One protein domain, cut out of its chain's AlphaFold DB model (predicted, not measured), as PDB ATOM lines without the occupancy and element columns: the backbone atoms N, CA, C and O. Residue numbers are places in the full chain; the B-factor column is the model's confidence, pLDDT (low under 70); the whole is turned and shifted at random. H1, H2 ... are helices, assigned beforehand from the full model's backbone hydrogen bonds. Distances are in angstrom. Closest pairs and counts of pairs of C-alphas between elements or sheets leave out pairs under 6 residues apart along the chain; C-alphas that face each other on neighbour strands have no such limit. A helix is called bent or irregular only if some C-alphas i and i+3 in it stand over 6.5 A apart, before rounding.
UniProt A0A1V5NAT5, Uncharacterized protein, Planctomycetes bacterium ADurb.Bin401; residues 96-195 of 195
ATOM      1  N   PRO A  96     122.722 113.894 150.284       76.62
ATOM      2  CA  PRO A  96     124.128 113.506 150.139       76.62
ATOM      3  C   PRO A  96     124.338 111.991 149.994       76.62
ATOM      4  O   PRO A  96     125.263 111.560 149.304       76.62
ATOM      5  N   GLU A  97     123.467 111.169 150.585       79.06
ATOM      6  CA  GLU A  97     123.499 109.708 150.429       79.06
ATOM      7  C   GLU A  97     123.195 109.282 148.985       79.06
ATOM      8  O   GLU A  97     123.902 108.457 148.397       79.06
ATOM      9  N   LYS A  98     122.185 109.909 148.369       80.12
ATOM     10  CA  LYS A  98     121.804 109.662 146.974       80.12
ATOM     11  C   LYS A  98     122.863 110.185 146.009       80.12
ATOM     12  O   LYS A  98     123.133 109.519 145.012       80.12
ATOM     13  N   GLN A  99     123.513 111.311 146.310       79.75
ATOM     14  CA  GLN A  99     124.587 111.854 145.467       79.75
ATOM     15  C   GLN A  99     125.732 110.852 145.271       79.75
ATOM     16  O   GLN A  99     126.214 110.658 144.156       79.75
ATOM     17  N   GLN A 100     126.153 110.173 146.342       79.19
ATOM     18  CA  GLN A 100     127.240 109.193 146.271       79.19
ATOM     19  C   GLN A 100     126.835 107.926 145.518       79.19
ATOM     20  O   GLN A 100     127.635 107.388 144.747       79.19
ATOM     21  N   LEU A 101     125.597 107.462 145.712       84.00
ATOM     22  CA  LEU A 101     125.043 106.338 144.957       84.00
ATOM     23  C   LEU A 101     125.009 106.650 143.458       84.00
ATOM     24  O   LEU A 101     125.495 105.845 142.663       84.00
ATOM     25  N   TRP A 102     124.516 107.832 143.082       84.19
ATOM     26  CA  TRP A 102     124.466 108.285 141.693       84.19
ATOM     27  C   TRP A 102     125.850 108.467 141.084       84.19
ATOM     28  O   TRP A 102     126.081 107.995 139.971       84.19
ATOM     29  N   LEU A 103     126.793 109.073 141.810       84.44
ATOM     30  CA  LEU A 103     128.173 109.218 141.354       84.44
ATOM     31  C   LEU A 103     128.816 107.844 141.136       84.44
ATOM     32  O   LEU A 103     129.391 107.582 140.084       84.44
ATOM     33  N   GLY A 104     128.677 106.939 142.105       85.31
ATOM     34  CA  GLY A 104     129.224 105.592 142.022       85.31
ATOM     35  C   GLY A 104     128.630 104.775 140.881       85.31
ATOM     36  O   GLY A 104     129.372 104.145 140.131       85.31
ATOM     37  N   ALA A 105     127.305 104.787 140.731       86.19
ATOM     38  CA  ALA A 105     126.619 104.092 139.649       86.19
ATOM     39  C   ALA A 105     127.031 104.653 138.282       86.19
ATOM     40  O   ALA A 105     127.444 103.889 137.409       86.19
ATOM     41  N   SER A 106     127.011 105.980 138.133       88.12
ATOM     42  CA  SER A 106     127.390 106.655 136.889       88.12
ATOM     43  C   SER A 106     128.838 106.354 136.517       88.12
ATOM     44  O   SER A 106     129.119 106.074 135.355       88.12
ATOM     45  N   LEU A 107     129.769 106.355 137.484       87.44
ATOM     46  CA  LEU A 107     131.186 106.118 137.195       87.44
ATOM     47  C   LEU A 107     131.418 104.671 136.758       87.44
ATOM     48  O   LEU A 107     132.166 104.425 135.820       87.44
ATOM     49  N   ARG A 108     130.741 103.706 137.395       89.06
ATOM     50  CA  ARG A 108     130.807 102.292 136.992       89.06
ATOM     51  C   ARG A 108     130.302 102.101 135.568       89.06
ATOM     52  O   ARG A 108     131.000 101.492 134.765       89.06
ATOM     53  N   VAL A 109     129.121 102.637 135.257       90.88
ATOM     54  CA  VAL A 109     128.537 102.547 133.910       90.88
ATOM     55  C   VAL A 109     129.439 103.243 132.892       90.88
ATOM     56  O   VAL A 109     129.722 102.676 131.842       90.88
ATOM     57  N   GLY A 110     129.957 104.424 133.228       89.81
ATOM     58  CA  GLY A 110     130.871 105.184 132.383       89.81
ATOM     59  C   GLY A 110     132.180 104.452 132.079       89.81
ATOM     60  O   GLY A 110     132.610 104.434 130.930       89.81
ATOM     61  N   LEU A 111     132.790 103.797 133.073       90.12
ATOM     62  CA  LEU A 111     134.003 102.992 132.879       90.12
ATOM     63  C   LEU A 111     133.742 101.754 132.013       90.12
ATOM     64  O   LEU A 111     134.534 101.470 131.116       90.12
ATOM     65  N   VAL A 112     132.620 101.057 132.228       91.31
ATOM     66  CA  VAL A 112     132.232  99.916 131.383       91.31
ATOM     67  C   VAL A 112     132.007 100.376 129.948       91.31
ATOM     68  O   VAL A 112     132.552  99.779 129.023       91.31
ATOM     69  N   PHE A 113     131.255 101.461 129.756       91.69
ATOM     70  CA  PHE A 113     130.997 102.025 128.434       91.69
ATOM     71  C   PHE A 113     132.297 102.424 127.732       91.69
ATOM     72  O   PHE A 113     132.512 102.066 126.576       91.69
ATOM     73  N   LEU A 114     133.211 103.080 128.448       91.00
ATOM     74  CA  LEU A 114     134.540 103.412 127.944       91.00
ATOM     75  C   LEU A 114     135.327 102.165 127.518       91.00
ATOM     76  O   LEU A 114     135.924 102.150 126.442       91.00
ATOM     77  N   GLY A 115     135.308 101.116 128.342       87.62
ATOM     78  CA  GLY A 115     135.929  99.834 128.026       87.62
ATOM     79  C   GLY A 115     135.348  99.198 126.761       87.62
ATOM     80  O   GLY A 115     136.107  98.726 125.920       87.62
ATOM     81  N   LEU A 116     134.025  99.249 126.573       89.75
ATOM     82  CA  LEU A 116     133.349  98.753 125.368       89.75
ATOM     83  C   LEU A 116     133.688  99.578 124.116       89.75
ATOM     84  O   LEU A 116     133.918  99.008 123.051       89.75
ATOM     85  N   VAL A 117     133.775 100.905 124.233       90.06
ATOM     86  CA  VAL A 117     134.204 101.780 123.128       90.06
ATOM     87  C   VAL A 117     135.647 101.471 122.722       90.06
ATOM     88  O   VAL A 117     135.947 101.353 121.533       90.06
ATOM     89  N   LEU A 118     136.542 101.294 123.698       87.06
ATOM     90  CA  LEU A 118     137.924 100.894 123.432       87.06
ATOM     91  C   LEU A 118     138.000  99.489 122.832       87.06
ATOM     92  O   LEU A 118     138.756  99.290 121.888       87.06
ATOM     93  N   LEU A 119     137.180  98.544 123.302       87.50
ATOM     94  CA  LEU A 119     137.076  97.201 122.730       87.50
ATOM     95  C   LEU A 119     136.684  97.239 121.247       87.50
ATOM     96  O   LEU A 119     137.292  96.538 120.439       87.50
ATOM     97  N   ALA A 120     135.704  98.069 120.881       87.19
ATOM     98  CA  ALA A 120     135.268  98.230 119.495       87.19
ATOM     99  C   ALA A 120     136.361  98.847 118.604       87.19
ATOM    100  O   ALA A 120     136.520  98.466 117.449       87.19
ATOM    101  N   LYS A 121     137.144  99.787 119.143       84.12
ATOM    102  CA  LYS A 121     138.226 100.458 118.407       84.12
ATOM    103  C   LYS A 121     139.486  99.595 118.274       84.12
ATOM    104  O   LYS A 121     140.147  99.625 117.244       84.12
ATOM    105  N   GLU A 122     139.797  98.814 119.303       83.44
ATOM    106  CA  GLU A 122     141.016  98.006 119.431       83.44
ATOM    107  C   GLU A 122     140.727  96.501 119.285       83.44
ATOM    108  O   GLU A 122     141.460  95.659 119.804       83.44
ATOM    109  N   THR A 123     139.661  96.124 118.565       82.69
ATOM    110  CA  THR A 123     139.271  94.710 118.392       82.69
ATOM    111  C   THR A 123     140.410  93.877 117.797       82.69
ATOM    112  O   THR A 123     140.634  92.740 118.212       82.69
ATOM    113  N   GLN A 124     141.192  94.457 116.879       79.62
ATOM    114  CA  GLN A 124     142.391  93.811 116.343       79.62
ATOM    115  C   GLN A 124     143.404  93.489 117.448       79.62
ATOM    116  O   GLN A 124     143.904  92.370 117.500       79.62
ATOM    117  N   SER A 125     143.670  94.430 118.353       77.12
ATOM    118  CA  SER A 125     144.603  94.274 119.475       77.12
ATOM    119  C   SER A 125     144.188  93.123 120.399       77.12
ATOM    120  O   SER A 125     145.040  92.338 120.821       77.12
ATOM    121  N   VAL A 126     142.882  92.940 120.629       78.62
ATOM    122  CA  VAL A 126     142.336  91.813 121.408       78.62
ATOM    123  C   VAL A 126     142.508  90.480 120.676       78.62
ATOM    124  O   VAL A 126     142.992  89.515 121.270       78.62
ATOM    125  N   ILE A 127     142.188  90.422 119.380       84.12
ATOM    126  CA  ILE A 127     142.364  89.211 118.558       84.12
ATOM    127  C   ILE A 127     143.845  88.810 118.493       84.12
ATOM    128  O   ILE A 127     144.185  87.642 118.691       84.12
ATOM    129  N   PHE A 128     144.742  89.775 118.273       80.19
ATOM    130  CA  PHE A 128     146.188  89.544 118.271       80.19
ATOM    131  C   PHE A 128     146.689  89.050 119.626       80.19
ATOM    132  O   PHE A 128     147.525  88.149 119.671       80.19
ATOM    133  N   THR A 129     146.173  89.604 120.723       80.31
ATOM    134  CA  THR A 129     146.539  89.183 122.079       80.31
ATOM    135  C   THR A 129     146.078  87.756 122.363       80.31
ATOM    136  O   THR A 129     146.873  86.945 122.829       80.31
ATOM    137  N   ALA A 130     144.839  87.405 122.011       81.75
ATOM    138  CA  ALA A 130     144.334  86.040 122.147       81.75
ATOM    139  C   ALA A 130     145.168  85.045 121.321       81.75
ATOM    140  O   ALA A 130     145.592  84.009 121.831       81.75
ATOM    141  N   GLY A 131     145.486  85.395 120.069       79.75
ATOM    142  CA  GLY A 131     146.362  84.592 119.216       79.75
ATOM    143  C   GLY A 131     147.781  84.442 119.775       79.75
ATOM    144  O   GLY A 131     148.359  83.362 119.689       79.75
ATOM    145  N   PHE A 132     148.336  85.495 120.381       78.81
ATOM    146  CA  PHE A 132     149.644  85.449 121.036       78.81
ATOM    147  C   PHE A 132     149.635  84.536 122.269       78.81
ATOM    148  O   PHE A 132     150.520  83.696 122.400       78.81
ATOM    149  N   ILE A 133     148.612  84.628 123.125       81.38
ATOM    150  CA  ILE A 133     148.463  83.775 124.317       81.38
ATOM    151  C   ILE A 133     148.358  82.294 123.929       81.38
ATOM    152  O   ILE A 133     148.997  81.448 124.549       81.38
ATOM    153  N   LEU A 134     147.613  81.970 122.869       83.31
ATOM    154  CA  LEU A 134     147.502  80.593 122.377       83.31
ATOM    155  C   LEU A 134     148.823  80.056 121.806       83.31
ATOM    156  O   LEU A 134     149.102  78.864 121.915       83.31
ATOM    157  N   LYS A 135     149.649  80.926 121.211       79.19
ATOM    158  CA  LYS A 135     150.960  80.565 120.643       79.19
ATOM    159  C   LYS A 135     152.105  80.622 121.654       79.19
ATOM    160  O   LYS A 135     153.184  80.114 121.366       79.19
ATOM    161  N   LEU A 136     151.878  81.187 122.836       78.19
ATOM    162  CA  LEU A 136     152.867  81.365 123.903       78.19
ATOM    163  C   LEU A 136     153.601  80.059 124.282       78.19
ATOM    164  O   LEU A 136     154.822  80.103 124.421       78.19
ATOM    165  N   PRO A 137     152.943  78.882 124.354       78.00
ATOM    166  CA  PRO A 137     153.634  77.614 124.606       78.00
ATOM    167  C   PRO A 137     154.606  77.206 123.488       78.00
ATOM    168  O   PRO A 137     155.674  76.666 123.770       78.00
ATOM    169  N   MET A 138     154.254  77.458 122.222       77.62
ATOM    170  CA  MET A 138     155.131  77.193 121.073       77.62
ATOM    171  C   MET A 138     156.287  78.192 121.024       77.62
ATOM    172  O   MET A 138     157.441  77.779 120.935       77.62
ATOM    173  N   LEU A 139     155.990  79.483 121.195       73.69
ATOM    174  CA  LEU A 139     156.995  80.546 121.250       73.69
ATOM    175  C   LEU A 139     157.972  80.343 122.413       73.69
ATOM    176  O   LEU A 139     159.156  80.595 122.250       73.69
ATOM    177  N   GLY A 140     157.506  79.834 123.557       75.38
ATOM    178  CA  GLY A 140     158.347  79.470 124.700       75.38
ATOM    179  C   GLY A 140     159.333  78.338 124.389       75.38
ATOM    180  O   GLY A 140     160.479  78.377 124.830       75.38
ATOM    181  N   ARG A 141     158.927  77.348 123.582       75.69
ATOM    182  CA  ARG A 141     159.821  76.267 123.130       75.69
ATOM    183  C   ARG A 141     160.863  76.772 122.136       75.69
ATOM    184  O   ARG A 141     162.032  76.415 122.258       75.69
ATOM    185  N   GLU A 142     160.460  77.624 121.197       75.06
ATOM    186  CA  GLU A 142     161.376  78.285 120.260       75.06
ATOM    187  C   GLU A 142     162.343  79.232 120.982       75.06
ATOM    188  O   GLU A 142     163.522  79.262 120.652       75.06
ATOM    189  N   LEU A 143     161.879  79.926 122.029       73.75
ATOM    190  CA  LEU A 143     162.689  80.722 122.958       73.75
ATOM    191  C   LEU A 143     163.867  79.925 123.493       73.75
ATOM    192  O   LEU A 143     165.021  80.305 123.335       73.75
ATOM    193  N   ILE A 144     163.541  78.803 124.131       76.44
ATOM    194  CA  ILE A 144     164.500  77.958 124.829       76.44
ATOM    195  C   ILE A 144     165.448  77.343 123.800       76.44
ATOM    196  O   ILE A 144     166.656  77.357 124.003       76.44
ATOM    197  N   SER A 145     164.921  76.885 122.662       77.00
ATOM    198  CA  SER A 145     165.730  76.373 121.553       77.00
ATOM    199  C   SER A 145     166.703  77.423 121.005       77.00
ATOM    200  O   SER A 145     167.863  77.100 120.765       77.00
ATOM    201  N   ASN A 146     166.270  78.670 120.822       73.00
ATOM    202  CA  ASN A 146     167.113  79.739 120.278       73.00
ATOM    203  C   ASN A 146     168.151  80.228 121.295       73.00
ATOM    204  O   ASN A 146     169.288  80.481 120.913       73.00
ATOM    205  N   ILE A 147     167.805  80.270 122.588       73.31
ATOM    206  CA  ILE A 147     168.761  80.526 123.676       73.31
ATOM    207  C   ILE A 147     169.836  79.433 123.710       73.31
ATOM    208  O   ILE A 147     171.018  79.739 123.832       73.31
ATOM    209  N   VAL A 148     169.444  78.165 123.551       78.00
ATOM    210  CA  VAL A 148     170.377  77.028 123.500       78.00
ATOM    211  C   VAL A 148     171.251  77.060 122.239       78.00
ATOM    212  O   VAL A 148     172.407  76.652 122.291       78.00
ATOM    213  N   ARG A 149     170.726  77.554 121.110       78.56
ATOM    214  CA  ARG A 149     171.447  77.654 119.827       78.56
ATOM    215  C   ARG A 149     172.271  78.935 119.662       78.56
ATOM    216  O   ARG A 149     173.080  79.000 118.745       78.56
ATOM    217  N   GLY A 150     172.108  79.922 120.543       66.44
ATOM    218  CA  GLY A 150     172.838  81.192 120.487       66.44
ATOM    219  C   GLY A 150     172.412  82.129 119.349       66.44
ATOM    220  O   GLY A 150     173.145  83.068 119.037       66.44
ATOM    221  N   ASP A 151     171.249  81.903 118.734       71.50
ATOM    222  CA  ASP A 151     170.747  82.749 117.646       71.50
ATOM    223  C   ASP A 151     170.192  84.080 118.176       71.50
ATOM    224  O   ASP A 151     169.498  84.133 119.197       71.50
ATOM    225  N   LYS A 152     170.483  85.180 117.463       60.00
ATOM    226  CA  LYS A 152     169.977  86.515 117.815       60.00
ATOM    227  C   LYS A 152     168.455  86.552 117.727       60.00
ATOM    228  O   LYS A 152     167.838  86.055 116.787       60.00
ATOM    229  N   TRP A 153     167.872  87.160 118.745       64.12
ATOM    230  CA  TRP A 153     166.512  86.898 119.169       64.12
ATOM    231  C   TRP A 153     165.610  88.117 118.901       64.12
ATOM    232  O   TRP A 153     165.994  89.220 119.266       64.12
ATOM    233  N   PHE A 154     164.447  87.874 118.272       57.50
ATOM    234  CA  PHE A 154     163.301  88.767 117.983       57.50
ATOM    235  C   PHE A 154     163.572  90.140 117.329       57.50
ATOM    236  O   PHE A 154     164.332  90.965 117.814       57.50
ATOM    237  N   GLU A 155     162.836  90.455 116.255       61.19
ATOM    238  CA  GLU A 155     162.755  91.833 115.753       61.19
ATOM    239  C   GLU A 155     162.095  92.737 116.812       61.19
ATOM    240  O   GLU A 155     160.905  92.587 117.110       61.19
ATOM    241  N   ASP A 156     162.837  93.714 117.344       61.44
ATOM    242  CA  ASP A 156     162.394  94.651 118.396       61.44
ATOM    243  C   ASP A 156     161.026  95.304 118.113       61.44
ATOM    244  O   ASP A 156     160.237  95.587 119.019       61.44
ATOM    245  N   ARG A 157     160.702  95.505 116.829       62.53
ATOM    246  CA  ARG A 157     159.428  96.086 116.377       62.53
ATOM    247  C   ARG A 157     158.225  95.175 116.638       62.53
ATOM    248  O   ARG A 157     157.153  95.674 116.982       62.53
ATOM    249  N   LEU A 158     158.381  93.858 116.496       68.31
ATOM    250  CA  LEU A 158     157.311  92.895 116.776       68.31
ATOM    251  C   LEU A 158     157.041  92.816 118.279       68.31
ATOM    252  O   LEU A 158     155.883  92.834 118.700       68.31
ATOM    253  N   LEU A 159     158.097  92.814 119.094       70.06
ATOM    254  CA  LEU A 159     157.994  92.754 120.550       70.06
ATOM    255  C   LEU A 159     157.287  93.995 121.119       70.06
ATOM    256  O   LEU A 159     156.352  93.857 121.911       70.06
ATOM    257  N   ALA A 160     157.635  95.194 120.641       69.06
ATOM    258  CA  ALA A 160     156.956  96.432 121.033       69.06
ATOM    259  C   ALA A 160     155.452  96.414 120.699       69.06
ATOM    260  O   ALA A 160     154.624  96.812 121.521       69.06
ATOM    261  N   ARG A 161     155.075  95.897 119.521       75.69
ATOM    262  CA  ARG A 161     153.668  95.770 119.112       75.69
ATOM    263  C   ARG A 161     152.900  94.764 119.975       75.69
ATOM    264  O   ARG A 161     151.751  95.021 120.328       75.69
ATOM    265  N   HIS A 162     153.519  93.640 120.338       76.75
ATOM    266  CA  HIS A 162     152.908  92.657 121.234       76.75
ATOM    267  C   HIS A 162     152.677  93.222 122.638       76.75
ATOM    268  O   HIS A 162     151.585  93.056 123.179       76.75
ATOM    269  N   ILE A 163     153.659  93.943 123.190       80.00
ATOM    270  CA  ILE A 163     153.520  94.626 124.482       80.00
ATOM    271  C   ILE A 163     152.385  95.652 124.428       80.00
ATOM    272  O   ILE A 163     151.527  95.653 125.308       80.00
ATOM    273  N   TYR A 164     152.331  96.479 123.379       81.88
ATOM    274  CA  TYR A 164     151.249  97.448 123.196       81.88
ATOM    275  C   TYR A 164     149.869  96.771 123.186       81.88
ATOM    276  O   TYR A 164     148.986  97.171 123.941       81.88
ATOM    277  N   ASN A 165     149.694  95.710 122.389       82.56
ATOM    278  CA  ASN A 165     148.421  94.992 122.285       82.56
ATOM    279  C   ASN A 165     148.002  94.346 123.617       82.56
ATOM    280  O   ASN A 165     146.823  94.394 123.977       82.56
ATOM    281  N   LEU A 166     148.962  93.787 124.364       84.69
ATOM    282  CA  LEU A 166     148.734  93.218 125.694       84.69
ATOM    283  C   LEU A 166     148.285  94.287 126.691       84.69
ATOM    284  O   LEU A 166     147.297  94.083 127.395       84.69
ATOM    285  N   ILE A 167     148.969  95.434 126.724       86.25
ATOM    286  CA  ILE A 167     148.607  96.556 127.598       86.25
ATOM    287  C   ILE A 167     147.222  97.087 127.225       86.25
ATOM    288  O   ILE A 167     146.379  97.239 128.105       86.25
ATOM    289  N   ALA A 168     146.952  97.323 125.938       84.31
ATOM    290  CA  ALA A 168     145.656  97.810 125.469       84.31
ATOM    291  C   ALA A 168     144.520  96.850 125.857       84.31
ATOM    292  O   ALA A 168     143.513  97.274 126.425       84.31
ATOM    293  N   THR A 169     144.712  95.546 125.636       86.38
ATOM    294  CA  THR A 169     143.747  94.507 126.027       86.38
ATOM    295  C   THR A 169     143.561  94.461 127.544       86.38
ATOM    296  O   THR A 169     142.431  94.409 128.022       86.38
ATOM    297  N   GLY A 170     144.649  94.545 128.315       87.94
ATOM    298  CA  GLY A 170     144.605  94.598 129.776       87.94
ATOM    299  C   GLY A 170     143.837  95.811 130.300       87.94
ATOM    300  O   GLY A 170     143.012  95.667 131.198       87.94
ATOM    301  N   VAL A 171     144.035  96.988 129.698       88.88
ATOM    302  CA  VAL A 171     143.283  98.210 130.023       88.88
ATOM    303  C   VAL A 171     141.797  98.036 129.716       88.88
ATOM    304  O   VAL A 171     140.968  98.395 130.546       88.88
ATOM    305  N   ILE A 172     141.440  97.447 128.572       89.62
ATOM    306  CA  ILE A 172     140.039  97.177 128.211       89.62
ATOM    307  C   ILE A 172     139.382  96.243 129.232       89.62
ATOM    308  O   ILE A 172     138.324  96.566 129.774       89.62
ATOM    309  N   VAL A 173     140.027  95.114 129.541       90.31
ATOM    310  CA  VAL A 173     139.530  94.147 130.533       90.31
ATOM    311  C   VAL A 173     139.407  94.804 131.904       90.31
ATOM    312  O   VAL A 173     138.392  94.632 132.582       90.31
ATOM    313  N   TYR A 174     140.400  95.603 132.299       91.81
ATOM    314  CA  TYR A 174     140.348  96.361 133.537       91.81
ATOM    315  C   TYR A 174     139.160  97.322 133.545       91.81
ATOM    316  O   TYR A 174     138.407  97.306 134.502       91.81
ATOM    317  N   LEU A 175     138.917  98.114 132.503       90.44
ATOM    318  CA  LEU A 175     137.810  99.077 132.483       90.44
ATOM    319  C   LEU A 175     136.427  98.414 132.556       90.44
ATOM    320  O   LEU A 175     135.540  98.941 133.226       90.44
ATOM    321  N   ILE A 176     136.253  97.250 131.921       90.00
ATOM    322  CA  ILE A 176     134.980  96.514 131.919       90.00
ATOM    323  C   ILE A 176     134.770  95.776 133.252       90.00
ATOM    324  O   ILE A 176     133.702  95.881 133.849       90.00
ATOM    325  N   ALA A 177     135.769  95.034 133.734       89.81
ATOM    326  CA  ALA A 177     135.610  94.146 134.888       89.81
ATOM    327  C   ALA A 177     136.208  94.715 136.187       89.81
ATOM    328  O   ALA A 177     135.584  94.655 137.247       89.81
ATOM    329  N   GLY A 178     137.413  95.281 136.121       86.19
ATOM    330  CA  GLY A 178     138.162  95.769 137.285       86.19
ATOM    331  C   GLY A 178     137.713  97.141 137.797       86.19
ATOM    332  O   GLY A 178     137.532  97.323 139.000       86.19
ATOM    333  N   GLY A 179     137.477  98.093 136.897       86.19
ATOM    334  CA  GLY A 179     137.100  99.474 137.178       86.19
ATOM    335  C   GLY A 179     135.844  99.564 138.041       86.19
ATOM    336  O   GLY A 179     135.886 100.205 139.093       86.19
ATOM    337  N   PRO A 180     134.746  98.859 137.706       88.00
ATOM    338  CA  PRO A 180     133.553  98.871 138.540       88.00
ATOM    339  C   PRO A 180     133.784  98.329 139.956       88.00
ATOM    340  O   PRO A 180     133.226  98.857 140.926       88.00
ATOM    341  N   GLY A 181     134.631  97.300 140.078       85.44
ATOM    342  CA  GLY A 181     135.064  96.737 141.355       85.44
ATOM    343  C   GLY A 181     135.876  97.734 142.180       85.44
ATOM    344  O   GLY A 181     135.591  97.922 143.363       85.44
ATOM    345  N   PHE A 182     136.812  98.440 141.543       86.56
ATOM    346  CA  PHE A 182     137.614  99.486 142.174       86.56
ATOM    347  C   PHE A 182     136.744 100.637 142.698       86.56
ATOM    348  O   PHE A 182     136.859 101.011 143.861       86.56
ATOM    349  N   VAL A 183     135.780 101.125 141.909       86.00
ATOM    350  CA  VAL A 183     134.832 102.167 142.354       86.00
ATOM    351  C   VAL A 183     134.016 101.706 143.561       86.00
ATOM    352  O   VAL A 183     133.775 102.469 144.494       86.00
ATOM    353  N   LYS A 184     133.569 100.445 143.566       84.81
ATOM    354  CA  LYS A 184     132.854  99.862 144.711       84.81
ATOM    355  C   LYS A 184     133.731  99.795 145.958       84.81
ATOM    356  O   LYS A 184     133.233 100.072 147.048       84.81
ATOM    357  N   TRP A 185     134.994  99.417 145.803       85.81
ATOM    358  CA  TRP A 185     135.961  99.358 146.891       85.81
ATOM    359  C   TRP A 185     136.252 100.754 147.461       85.81
ATOM    360  O   TRP A 185     136.115 100.946 148.667       85.81
ATOM    361  N   GLU A 186     136.530 101.736 146.604       83.69
ATOM    362  CA  GLU A 186     136.856 103.117 146.989       83.69
ATOM    363  C   GLU A 186     135.708 103.780 147.766       83.69
ATOM    364  O   GLU A 186     135.910 104.370 148.831       83.69
ATOM    365  N   LEU A 187     134.469 103.622 147.282       79.69
ATOM    366  CA  LEU A 187     133.287 104.164 147.955       79.69
ATOM    367  C   LEU A 187     133.067 103.537 149.338       79.69
ATOM    368  O   LEU A 187     132.681 104.244 150.261       79.69
ATOM    369  N   ARG A 188     133.360 102.240 149.519       78.38
ATOM    370  CA  ARG A 188     133.270 101.588 150.839       78.38
ATOM    371  C   ARG A 188     134.314 102.121 151.821       78.38
ATOM    372  O   ARG A 188     133.982 102.362 152.973       78.38
ATOM    373  N   HIS A 189     135.551 102.342 151.377       71.50
ATOM    374  CA  HIS A 189     136.639 102.774 152.268       71.50
ATOM    375  C   HIS A 189     136.503 104.233 152.713       71.50
ATOM    376  O   HIS A 189     136.890 104.573 153.833       71.50
ATOM    377  N   LYS A 190     135.899 105.094 151.887       65.69
ATOM    378  CA  LYS A 190     135.555 106.463 152.299       65.69
ATOM    379  C   LYS A 190     134.467 106.511 153.379       65.69
ATOM    380  O   LYS A 190     134.448 107.471 154.144       65.69
ATOM    381  N   PHE A 191     133.617 105.485 153.476       52.72
ATOM    382  CA  PHE A 191     132.605 105.362 154.533       52.72
ATOM    383  C   PHE A 191     133.203 104.923 155.871       52.72
ATOM    384  O   PHE A 191     132.874 105.503 156.900       52.72
ATOM    385  N   THR A 192     134.128 103.961 155.869       51.62
ATOM    386  CA  THR A 192     134.706 103.430 157.118       51.62
ATOM    387  C   THR A 192     135.582 104.443 157.867       51.62
ATOM    388  O   THR A 192     135.812 104.274 159.052       51.62
ATOM    389  N   ARG A 193     136.073 105.503 157.210       50.41
ATOM    390  CA  ARG A 193     136.868 106.568 157.861       50.41
ATOM    391  C   ARG A 193     136.047 107.711 158.470       50.41
ATOM    392  O   ARG A 193     136.647 108.617 159.039       50.41
ATOM    393  N   LYS A 194     134.723 107.732 158.291       44.22
ATOM    394  CA  LYS A 194     133.841 108.803 158.799       44.22
ATOM    395  C   LYS A 194     132.941 108.369 159.964       44.22
ATOM    396  O   LYS A 194     132.072 109.143 160.354       44.22
ATOM    397  N   ILE A 195     133.151 107.165 160.495       42.41
ATOM    398  CA  ILE A 195     132.553 106.656 161.736       42.41
ATOM    399  C   ILE A 195     133.686 106.544 162.751       42.41
ATOM    400  O   ILE A 195     133.471 106.951 163.909       42.41
TER     401      ILE A 195
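What this domain is: This is residues 96 to 195 of the 195 residues of an uncharacterized protein of Planctomycetes bacterium ADurb.Bin401 (UniProt A0A1V5NAT5). Two long helices, H1 and H3, lie side by side and run opposite ways, and between them along the chain a bent helix, H2, swings out at one end. Its first arm, H2a, crosses the early part of H3, while its second arm, H2b, reaches away from both long helices, and residues 150 to 155 bring the chain back to H3 round an open loop. The printed part has 100 residues, with three named helices in the order H1, H2, H3 and no named strand; the class is all helix. The whole is extended, with a radius of gyration of the C-alphas of 20.2 A and spans of 66 by 31 by 20 A.

Where its parts are: H1 is residues 96 to 121, 37.1 A from first to last C-alpha, beginning at C-alpha 96 at (124.128, 113.506, 150.139). H2, residues 123 to 149, was assigned as one helix by its hydrogen bonds but is bent: C-alphas 134 and 137 are 7.2 A apart. Its arms are H2a, residues 123 to 134, 16.8 A long, and H2b, residues 137 to 149, 18.4 A long, which ends at C-alpha 149 at (171.447, 77.654, 119.827). H3 is residues 156 to 192, 48.4 A long, ending at C-alpha 192 at (134.706, 103.430, 157.118). H3 is neither bent nor irregular, but only just: C-alphas 176 and 179 are 6.4 A apart, and there is a kink of 50 degrees near residue 178.

How they stand to each other: H1 and H3 touch at a shallow tilt of 13 degrees and run opposite ways; their closest C-alphas are those of Val 112 and Ile 176, 4.4 A apart. H1 and H2a are close but not clearly touching, with the C-alphas of Leu 119 and Val 126 closest at 7.6 A, and are about perpendicular at 77 degrees. H2a and H2b stand at a steep tilt of 63 degrees. H2a touches H3, about perpendicular at 78 degrees, with residues 162 to 169 of H3 alone; the closest C-alphas are those of Ser 125 and Asn 165, 4.8 A apart. H2b is apart from H1 and from H3. In H1, H2a and H2b every O i to N i+4 pair is within hydrogen-bond range; in H3, 29 of 33 are.

The domain as a whole: The two C-alphas farthest apart are those of Pro 96 and Arg 149, at 66.7 A. The printed part has no cut and ends at residue 195, the chain's last. The link from H1 to H2 is tight, with 1 residue, and that from H2 to H3 is short, with 6 residues. Residues 134 to 142, 144 to 150, 155 to 160 and 188 to 195 stand free. The mean pLDDT of the printed part is 79.1; it is under 70 at residue 150, residues 152 to 158, residue 160 and residues 190 to 195.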